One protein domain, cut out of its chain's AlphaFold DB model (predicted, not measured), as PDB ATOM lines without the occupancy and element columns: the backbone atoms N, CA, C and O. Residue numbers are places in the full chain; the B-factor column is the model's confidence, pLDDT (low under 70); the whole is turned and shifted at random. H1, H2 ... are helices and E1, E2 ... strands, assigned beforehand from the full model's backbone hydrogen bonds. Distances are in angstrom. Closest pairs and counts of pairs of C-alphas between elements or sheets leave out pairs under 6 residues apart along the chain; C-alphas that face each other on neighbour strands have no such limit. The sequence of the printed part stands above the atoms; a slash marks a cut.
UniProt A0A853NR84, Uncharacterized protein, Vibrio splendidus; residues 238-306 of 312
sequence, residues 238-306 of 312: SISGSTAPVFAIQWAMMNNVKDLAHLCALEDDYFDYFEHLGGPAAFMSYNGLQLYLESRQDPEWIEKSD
ATOM      1  N   SER A 238      83.501 240.755 281.287       95.19
ATOM      2  CA  SER A 238      83.229 242.042 280.640       95.19
ATOM      3  C   SER A 238      84.101 243.151 281.220       95.19
ATOM      4  O   SER A 238      84.034 243.432 282.416       95.19
ATOM      5  N   ILE A 239      84.893 243.805 280.368       93.38
ATOM      6  CA  ILE A 239      85.832 244.872 280.734       93.38
ATOM      7  C   ILE A 239      85.615 246.060 279.804       93.38
ATOM      8  O   ILE A 239      85.622 245.924 278.582       93.38
ATOM      9  N   SER A 240      85.392 247.242 280.384       88.88
ATOM     10  CA  SER A 240      85.255 248.504 279.638       88.88
ATOM     11  C   SER A 240      84.229 248.458 278.489       88.88
ATOM     12  O   SER A 240      84.407 249.101 277.459       88.88
ATOM     13  N   GLY A 241      83.141 247.699 278.663       87.00
ATOM     14  CA  GLY A 241      82.066 247.567 277.672       87.00
ATOM     15  C   GLY A 241      82.319 246.551 276.553       87.00
ATOM     16  O   GLY A 241      81.463 246.413 275.684       87.00
ATOM     17  N   SER A 242      83.444 245.828 276.578       92.69
ATOM     18  CA  SER A 242      83.699 244.666 275.717       92.69
ATOM     19  C   SER A 242      83.662 243.381 276.535       92.69
ATOM     20  O   SER A 242      84.080 243.368 277.693       92.69
ATOM     21  N   THR A 243      83.184 242.296 275.937       95.44
ATOM     22  CA  THR A 243      83.066 240.992 276.599       95.44
ATOM     23  C   THR A 243      84.051 240.017 275.979       95.44
ATOM     24  O   THR A 243      84.043 239.827 274.767       95.44
ATOM     25  N   ALA A 244      84.886 239.399 276.812       95.81
ATOM     26  CA  ALA A 244      85.624 238.189 276.488       95.81
ATOM     27  C   ALA A 244      84.674 236.992 276.665       95.81
ATOM     28  O   ALA A 244      84.359 236.637 277.808       95.81
ATOM     29  N   PRO A 245      84.163 236.391 275.576       93.88
ATOM     30  CA  PRO A 245      83.262 235.257 275.687       93.88
ATOM     31  C   PRO A 245      84.022 234.011 276.147       93.88
ATOM     32  O   PRO A 245      85.226 233.874 275.924       93.88
ATOM     33  N   VAL A 246      83.288 233.066 276.736       91.56
ATOM     34  CA  VAL A 246      83.836 231.811 277.273       91.56
ATOM     35  C   VAL A 246      84.735 231.095 276.258       91.56
ATOM     36  O   VAL A 246      85.853 230.718 276.593       91.56
ATOM     37  N   PHE A 247      84.296 230.964 275.002       88.69
ATOM     38  CA  PHE A 247      85.070 230.258 273.978       88.69
ATOM     39  C   PHE A 247      86.428 230.915 273.679       88.69
ATOM     40  O   PHE A 247      87.399 230.209 273.424       88.69
ATOM     41  N   ALA A 248      86.518 232.247 273.749       92.69
ATOM     42  CA  ALA A 248      87.753 232.981 273.480       92.69
ATOM     43  C   ALA A 248      88.752 232.802 274.630       92.69
ATOM     44  O   ALA A 248      89.940 232.572 274.409       92.69
ATOM     45  N   ILE A 249      88.255 232.845 275.872       94.19
ATOM     46  CA  ILE A 249      89.060 232.600 277.076       94.19
ATOM     47  C   ILE A 249      89.610 231.172 277.066       94.19
ATOM     48  O   ILE A 249      90.791 230.958 277.330       94.19
ATOM     49  N   GLN A 250      88.772 230.195 276.727       90.56
ATOM     50  CA  GLN A 250      89.181 228.794 276.696       90.56
ATOM     51  C   GLN A 250      90.157 228.488 275.557       90.56
ATOM     52  O   GLN A 250      91.123 227.761 275.776       90.56
ATOM     53  N   TRP A 251      89.991 229.114 274.388       91.81
ATOM     54  CA  TRP A 251      90.995 229.051 273.322       91.81
ATOM     55  C   TRP A 251      92.359 229.563 273.798       91.81
ATOM     56  O   TRP A 251      93.385 228.937 273.527       91.81
ATOM     57  N   ALA A 252      92.385 230.658 274.564       93.19
ATOM     58  CA  ALA A 252      93.626 231.204 275.104       93.19
ATOM     59  C   ALA A 252      94.287 230.247 276.115       93.19
ATOM     60  O   ALA A 252      95.506 230.076 276.094       93.19
ATOM     61  N   MET A 253      93.492 229.571 276.951       91.25
ATOM     62  CA  MET A 253      93.982 228.526 277.860       91.25
ATOM     63  C   MET A 253      94.552 227.323 277.090       91.25
ATOM     64  O   MET A 253      95.665 226.884 277.379       91.25
ATOM     65  N   MET A 254      93.841 226.824 276.071       87.44
ATOM     66  CA  MET A 254      94.280 225.692 275.237       87.44
ATOM     67  C   MET A 254      95.599 225.978 274.510       87.44
ATOM     68  O   MET A 254      96.466 225.106 274.423       87.44
ATOM     69  N   ASN A 255      95.782 227.214 274.046       90.56
ATOM     70  CA  ASN A 255      97.004 227.658 273.379       90.56
ATOM     71  C   ASN A 255      98.099 228.122 274.356       90.56
ATOM     72  O   ASN A 255      99.131 228.642 273.932       90.56
ATOM     73  N   ASN A 256      97.918 227.905 275.667       91.25
ATOM     74  CA  ASN A 256      98.862 228.301 276.717       91.25
ATOM     75  C   ASN A 256      99.296 229.773 276.593       91.25
ATOM     76  O   ASN A 256     100.477 230.117 276.757       91.25
ATOM     77  N   VAL A 257      98.344 230.648 276.266       94.12
ATOM     78  CA  VAL A 257      98.573 232.089 276.196       94.12
ATOM     79  C   VAL A 257      99.014 232.569 277.578       94.12
ATOM     80  O   VAL A 257      98.408 232.228 278.584       94.12
ATOM     81  N   LYS A 258     100.112 233.323 277.656       90.69
ATOM     82  CA  LYS A 258     100.712 233.698 278.952       90.69
ATOM     83  C   LYS A 258     100.341 235.109 279.366       90.69
ATOM     84  O   LYS A 258     100.146 235.390 280.541       90.69
ATOM     85  N   ASP A 259     100.279 235.990 278.382       93.31
ATOM     86  CA  ASP A 259     100.033 237.409 278.538       93.31
ATOM     87  C   ASP A 259      99.475 237.976 277.225       93.31
ATOM     88  O   ASP A 259      99.357 237.277 276.213       93.31
ATOM     89  N   LEU A 260      99.131 239.263 277.254       95.25
ATOM     90  CA  LEU A 260      98.635 239.988 276.090       95.25
ATOM     91  C   LEU A 260      99.618 239.964 274.909       95.25
ATOM     92  O   LEU A 260      99.188 239.856 273.767       95.25
ATOM     93  N   ALA A 261     100.929 240.039 275.159       95.38
ATOM     94  CA  ALA A 261     101.917 240.044 274.081       95.38
ATOM     95  C   ALA A 261     101.957 238.691 273.354       95.38
ATOM     96  O   ALA A 261     102.062 238.660 272.129       95.38
ATOM     97  N   HIS A 262     101.818 237.586 274.094       96.44
ATOM     98  CA  HIS A 262     101.688 236.253 273.516       96.44
ATOM     99  C   HIS A 262     100.392 236.120 272.703       96.44
ATOM    100  O   HIS A 262     100.439 235.575 271.607       96.44
ATOM    101  N   LEU A 263      99.264 236.670 273.176       97.12
ATOM    102  CA  LEU A 263      98.016 236.673 272.401       97.12
ATOM    103  C   LEU A 263      98.156 237.429 271.075       97.12
ATOM    104  O   LEU A 263      97.693 236.944 270.048       97.12
ATOM    105  N   CYS A 264      98.794 238.602 271.087       96.06
ATOM    106  CA  CYS A 264      99.017 239.382 269.868       96.06
ATOM    107  C   CYS A 264      99.901 238.640 268.854       96.06
ATOM    108  O   CYS A 264      99.757 238.840 267.656       96.06
ATOM    109  N   ALA A 265     100.811 237.776 269.314       96.88
ATOM    110  CA  ALA A 265     101.623 236.944 268.426       96.88
ATOM    111  C   ALA A 265     100.835 235.788 267.777       96.88
ATOM    112  O   ALA A 265     101.295 235.250 266.778       96.88
ATOM    113  N   LEU A 266      99.675 235.425 268.337       96.62
ATOM    114  CA  LEU A 266      98.775 234.374 267.845       96.62
ATOM    115  C   LEU A 266      97.497 234.966 267.219       96.62
ATOM    116  O   LEU A 266      96.453 234.318 267.208       96.62
ATOM    117  N   GLU A 267      97.546 236.224 266.767       97.06
ATOM    118  CA  GLU A 267      96.390 236.913 266.179       97.06
ATOM    119  C   GLU A 267      95.847 236.155 264.961       97.06
ATOM    120  O   GLU A 267      94.658 235.843 264.920       97.06
ATOM    121  N   ASP A 268      96.726 235.797 264.023       95.19
ATOM    122  CA  ASP A 268      96.352 235.059 262.813       95.19
ATOM    123  C   ASP A 268      95.736 233.692 263.169       95.19
ATOM    124  O   ASP A 268      94.629 233.387 262.732       95.19
ATOM    125  N   ASP A 269      96.368 232.928 264.072       94.62
ATOM    126  CA  ASP A 269      95.864 231.623 264.529       94.62
ATOM    127  C   ASP A 269      94.467 231.724 265.170       94.62
ATOM    128  O   ASP A 269      93.630 230.828 265.020       94.62
ATOM    129  N   TYR A 270      94.193 232.810 265.902       94.75
ATOM    130  CA  TYR A 270      92.876 233.054 266.489       94.75
ATOM    131  C   TYR A 270      91.824 233.292 265.407       94.75
ATOM    132  O   TYR A 270      90.732 232.717 265.463       94.75
ATOM    133  N   PHE A 271      92.127 234.157 264.435       95.12
ATOM    134  CA  PHE A 271      91.183 234.498 263.374       95.12
ATOM    135  C   PHE A 271      90.933 233.332 262.420       95.12
ATOM    136  O   PHE A 271      89.781 233.145 262.026       95.12
ATOM    137  N   ASP A 272      91.945 232.513 262.143       90.31
ATOM    138  CA  ASP A 272      91.794 231.281 261.369       90.31
ATOM    139  C   ASP A 272      90.902 230.274 262.113       90.31
ATOM    140  O   ASP A 272      89.945 229.736 261.550       90.31
ATOM    141  N   TYR A 273      91.128 230.071 263.418       86.44
ATOM    142  CA  TYR A 273      90.310 229.156 264.223       86.44
ATOM    143  C   TYR A 273      88.836 229.597 264.311       86.44
ATOM    144  O   TYR A 273      87.912 228.774 264.285       86.44
ATOM    145  N   PHE A 274      88.590 230.906 264.406       88.19
ATOM    146  CA  PHE A 274      87.253 231.485 264.560       88.19
ATOM    147  C   PHE A 274      86.665 232.083 263.272       88.19
ATOM    148  O   PHE A 274      85.681 232.826 263.348       88.19
ATOM    149  N   GLU A 275      87.188 231.726 262.093       86.06
ATOM    150  CA  GLU A 275      86.713 232.244 260.798       86.06
ATOM    151  C   GLU A 275      85.192 232.047 260.628       86.06
ATOM    152  O   GLU A 275      84.463 232.942 260.184       86.06
ATOM    153  N   HIS A 276      84.684 230.906 261.099       79.00
ATOM    154  CA  HIS A 276      83.271 230.523 261.061       79.00
ATOM    155  C   HIS A 276      82.323 231.467 261.830       79.00
ATOM    156  O   HIS A 276      81.125 231.486 261.542       79.00
ATOM    157  N   LEU A 277      82.817 232.262 262.791       76.69
ATOM    158  CA  LEU A 277      82.002 233.245 263.521       76.69
ATOM    159  C   LEU A 277      81.665 234.479 262.665       76.69
ATOM    160  O   LEU A 277      80.732 235.223 262.985       76.69
ATOM    161  N   GLY A 278      82.410 234.700 261.580       78.88
ATOM    162  CA  GLY A 278      82.337 235.897 260.749       78.88
ATOM    163  C   GLY A 278      83.105 237.087 261.341       78.88
ATOM    164  O   GLY A 278      83.184 237.276 262.557       78.88
ATOM    165  N   GLY A 279      83.643 237.936 260.457       82.50
ATOM    166  CA  GLY A 279      84.596 239.003 260.802       82.50
ATOM    167  C   GLY A 279      84.209 239.891 261.998       82.50
ATOM    168  O   GLY A 279      85.013 240.028 262.918       82.50
ATOM    169  N   PRO A 280      82.991 240.468 262.060       89.38
ATOM    170  CA  PRO A 280      82.604 241.325 263.183       89.38
ATOM    171  C   PRO A 280      82.573 240.603 264.537       89.38
ATOM    172  O   PRO A 280      83.000 241.173 265.540       89.38
ATOM    173  N   ALA A 281      82.071 239.365 264.588       87.12
ATOM    174  CA  ALA A 281      81.957 238.612 265.836       87.12
ATOM    175  C   ALA A 281      83.328 238.122 266.320       87.12
ATOM    176  O   ALA A 281      83.651 238.290 267.498       87.12
ATOM    177  N   ALA A 282      84.155 237.606 265.402       90.31
ATOM    178  CA  ALA A 282      85.533 237.223 265.694       90.31
ATOM    179  C   ALA A 282      86.324 238.418 266.253       90.31
ATOM    180  O   ALA A 282      86.895 238.321 267.339       90.31
ATOM    181  N   PHE A 283      86.243 239.585 265.603       94.94
ATOM    182  CA  PHE A 283      86.945 240.795 266.042       94.94
ATOM    183  C   PHE A 283      86.490 241.282 267.425       94.94
ATOM    184  O   PHE A 283      87.318 241.607 268.274       94.94
ATOM    185  N   MET A 284      85.177 241.299 267.691       94.25
ATOM    186  CA  MET A 284      84.656 241.683 269.010       94.25
ATOM    187  C   MET A 284      85.126 240.728 270.115       94.25
ATOM    188  O   MET A 284      85.516 241.192 271.187       94.25
ATOM    189  N   SER A 285      85.125 239.417 269.850       95.19
ATOM    190  CA  SER A 285      85.599 238.417 270.813       95.19
ATOM    191  C   SER A 285      87.102 238.533 271.089       95.19
ATOM    192  O   SER A 285      87.505 238.477 272.251       95.19
ATOM    193  N   TYR A 286      87.909 238.788 270.052       97.19
ATOM    194  CA  TYR A 286      89.351 238.997 270.173       97.19
ATOM    195  C   TYR A 286      89.668 240.258 270.984       97.19
ATOM    196  O   TYR A 286      90.425 240.197 271.949       97.19
ATOM    197  N   ASN A 287      89.009 241.381 270.680       97.00
ATOM    198  CA  ASN A 287      89.160 242.623 271.443       97.00
ATOM    199  C   ASN A 287      88.761 242.448 272.921       97.00
ATOM    200  O   ASN A 287      89.447 242.934 273.820       97.00
ATOM    201  N   GLY A 288      87.672 241.722 273.197       96.81
ATOM    202  CA  GLY A 288      87.290 241.371 274.566       96.81
ATOM    203  C   GLY A 288      88.376 240.568 275.285       96.81
ATOM    204  O   GLY A 288      88.735 240.889 276.419       96.81
ATOM    205  N   LEU A 289      88.938 239.560 274.612       97.12
ATOM    206  CA  LEU A 289      90.017 238.727 275.142       97.12
ATOM    207  C   LEU A 289      91.309 239.525 275.395       97.12
ATOM    208  O   LEU A 289      91.949 239.322 276.428       97.12
ATOM    209  N   GLN A 290      91.661 240.465 274.513       97.88
ATOM    210  CA  GLN A 290      92.794 241.375 274.712       97.88
ATOM    211  C   GLN A 290      92.630 242.197 275.994       97.88
ATOM    212  O   GLN A 290      93.522 242.194 276.838       97.88
ATOM    213  N   LEU A 291      91.467 242.827 276.189       97.12
ATOM    214  CA  LEU A 291      91.177 243.614 277.396       97.12
ATOM    215  C   LEU A 291      91.184 242.757 278.669       97.12
ATOM    216  O   LEU A 291      91.624 243.207 279.732       97.12
ATOM    217  N   TYR A 292      90.718 241.510 278.567       96.69
ATOM    218  CA  TYR A 292      90.791 240.553 279.665       96.69
ATOM    219  C   TYR A 292      92.236 240.217 280.041       96.69
ATOM    220  O   TYR A 292      92.596 240.331 281.215       96.69
ATOM    221  N   LEU A 293      93.091 239.877 279.072       96.00
ATOM    222  CA  LEU A 293      94.509 239.608 279.331       96.00
ATOM    223  C   LEU A 293      95.276 240.847 279.797       96.00
ATOM    224  O   LEU A 293      96.167 240.712 280.633       96.00
ATOM    225  N   GLU A 294      94.928 242.035 279.301       96.31
ATOM    226  CA  GLU A 294      95.470 243.307 279.787       96.31
ATOM    227  C   GLU A 294      95.164 243.490 281.278       96.31
ATOM    228  O   GLU A 294      96.060 243.761 282.073       96.31
ATOM    229  N   SER A 295      93.918 243.242 281.690       94.94
ATOM    230  CA  SER A 295      93.509 243.358 283.096       94.94
ATOM    231  C   SER A 295      94.175 242.310 283.992       94.94
ATOM    232  O   SER A 295      94.512 242.599 285.138       94.94
ATOM    233  N   ARG A 296      94.449 241.110 283.462       94.38
ATOM    234  CA  ARG A 296      95.237 240.074 284.154       94.38
ATOM    235  C   ARG A 296      96.714 240.436 284.336       94.38
ATOM    236  O   ARG A 296      97.405 239.741 285.073       94.38
ATOM    237  N   GLN A 297      97.230 241.491 283.704       93.75
ATOM    238  CA  GLN A 297      98.588 241.958 284.005       93.75
ATOM    239  C   GLN A 297      98.687 242.603 285.396       93.75
ATOM    240  O   GLN A 297      99.796 242.739 285.913       93.75
ATOM    241  N   ASP A 298      97.556 242.965 286.015       94.25
ATOM    242  CA  ASP A 298      97.479 243.444 287.394       94.25
ATOM    243  C   ASP A 298      97.205 242.278 288.377       94.25
ATOM    244  O   ASP A 298      96.093 241.735 288.409       94.25
ATOM    245  N   PRO A 299      98.177 241.897 289.234       92.44
ATOM    246  CA  PRO A 299      97.993 240.831 290.219       92.44
ATOM    247  C   PRO A 299      96.871 241.105 291.229       92.44
ATOM    248  O   PRO A 299      96.240 240.166 291.718       92.44
ATOM    249  N   GLU A 300      96.610 242.373 291.562       94.69
ATOM    250  CA  GLU A 300      95.542 242.725 292.502       94.69
ATOM    251  C   GLU A 300      94.163 242.486 291.874       94.69
ATOM    252  O   GLU A 300      93.233 242.034 292.553       94.69
ATOM    253  N   TRP A 301      94.050 242.735 290.568       94.81
ATOM    254  CA  TRP A 301      92.843 242.460 289.803       94.81
ATOM    255  C   TRP A 301      92.574 240.957 289.686       94.81
ATOM    256  O   TRP A 301      91.442 240.537 289.935       94.81
ATOM    257  N   ILE A 302      93.602 240.144 289.405       93.19
ATOM    258  CA  ILE A 302      93.466 238.676 289.354       93.19
ATOM    259  C   ILE A 302      92.882 238.141 290.665       93.19
ATOM    260  O   ILE A 302      91.955 237.334 290.667       93.19
ATOM    261  N   GLU A 303      93.387 238.602 291.809       93.94
ATOM    262  CA  GLU A 303      92.931 238.054 293.084       93.94
ATOM    263  C   GLU A 303      91.492 238.433 293.437       93.94
ATOM    264  O   GLU A 303      90.776 237.622 294.040       93.94
ATOM    265  N   LYS A 304      91.075 239.650 293.073       93.00
ATOM    266  CA  LYS A 304      89.797 240.238 293.501       93.00
ATOM    267  C   LYS A 304      88.656 240.062 292.507       93.00
ATOM    268  O   LYS A 304      87.507 240.018 292.942       93.00
ATOM    269  N   SER A 305      88.960 240.022 291.214       92.38
ATOM    270  CA  SER A 305      87.974 240.281 290.159       92.38
ATOM    271  C   SER A 305      87.942 239.222 289.066       92.38
ATOM    272  O   SER A 305      86.975 239.188 288.312       92.38
ATOM    273  N   ASP A 306      88.965 238.377 288.956       94.19
ATOM    274  CA  ASP A 306      89.031 237.369 287.905       94.19
ATOM    275  C   ASP A 306      88.275 236.083 288.292       94.19
ATOM    276  O   ASP A 306      88.742 235.332 289.160       94.19
TER     277      ASP A 306
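This is residues 238 to 306 of the 312 residues of an uncharacterized protein of Vibrio splendidus (UniProt A0A853NR84). One long helix, H4, forms a spine with shorter parts set along it: the little strand E1 passes close by its middle, H1 starts beside the middle and slants away, H2 packs on residues 290 to 294, and H3 lies near its first part. Beyond the last residue of H4, residues 298 to 304 stick out, of which 299 to 304 belong to H5. The printed part has 69 residues, with one named strand and five named helices in the order E1, H1, H2, H3, H4, H5; the class is mostly helix. The whole is compact, with a radius of gyration of the C-alphas of 11.6 A and spans of 35 by 24 by 16 A.

E1, residues 242 to 244, pairs with no named strand, but residues 238 to 239 form a short antiparallel pairing with its residues 242 to 243. H4, residues 279 to 295, has 15 pairs of C-alphas within 8 A of E1, the closest being those of Ala 244 and Gly 288, 4.1 A apart. H1, residues 246 to 254, touches residues 285 to 289 alone of H4, at a steep tilt of 64 degrees, the same way; the closest C-alphas are those of Ala 248 and Leu 289, 6.4 A apart. H2, residues 260 to 265, touches residues 290 to 294 alone of H4, at a steep tilt of 41 degrees, opposite ways, with the C-alphas of Leu 260 and Leu 293 closest at 5.3 A. H3, residues 267 to 273, is close to H4 but not clearly touching, with the C-alphas of Phe 271 and Ala 282 closest at 6.7 A. H2 and H3 meet only through their link. H5, residues 299 to 305, touches no helix; its C-alpha closest to H4 is that of Trp 301, 6.8 A from that of Ser 295. In H1, H2, H3, H4 and H5 every O i to N i+4 pair is within hydrogen-bond range.

E1 begins at C-alpha 242, (83.699, 244.666, 275.717), and is 6.8 A long from first to last C-alpha. H1 measures 12.3 A, H2 8.8 A and H3 10.0 A. H4 runs 24.4 A from C-alpha 279 at (84.596, 239.003, 260.802) to C-alpha 295. H5, 10.0 A, ends at C-alpha 305, (87.974, 240.281, 290.159).

The two C-alphas farthest apart are those of His 276 and Glu 300, 35.9 A. The printed part has no cut, and the five links between its named elements are tight. The mean pLDDT of the printed part is 92.6, and no printed residue is under 70.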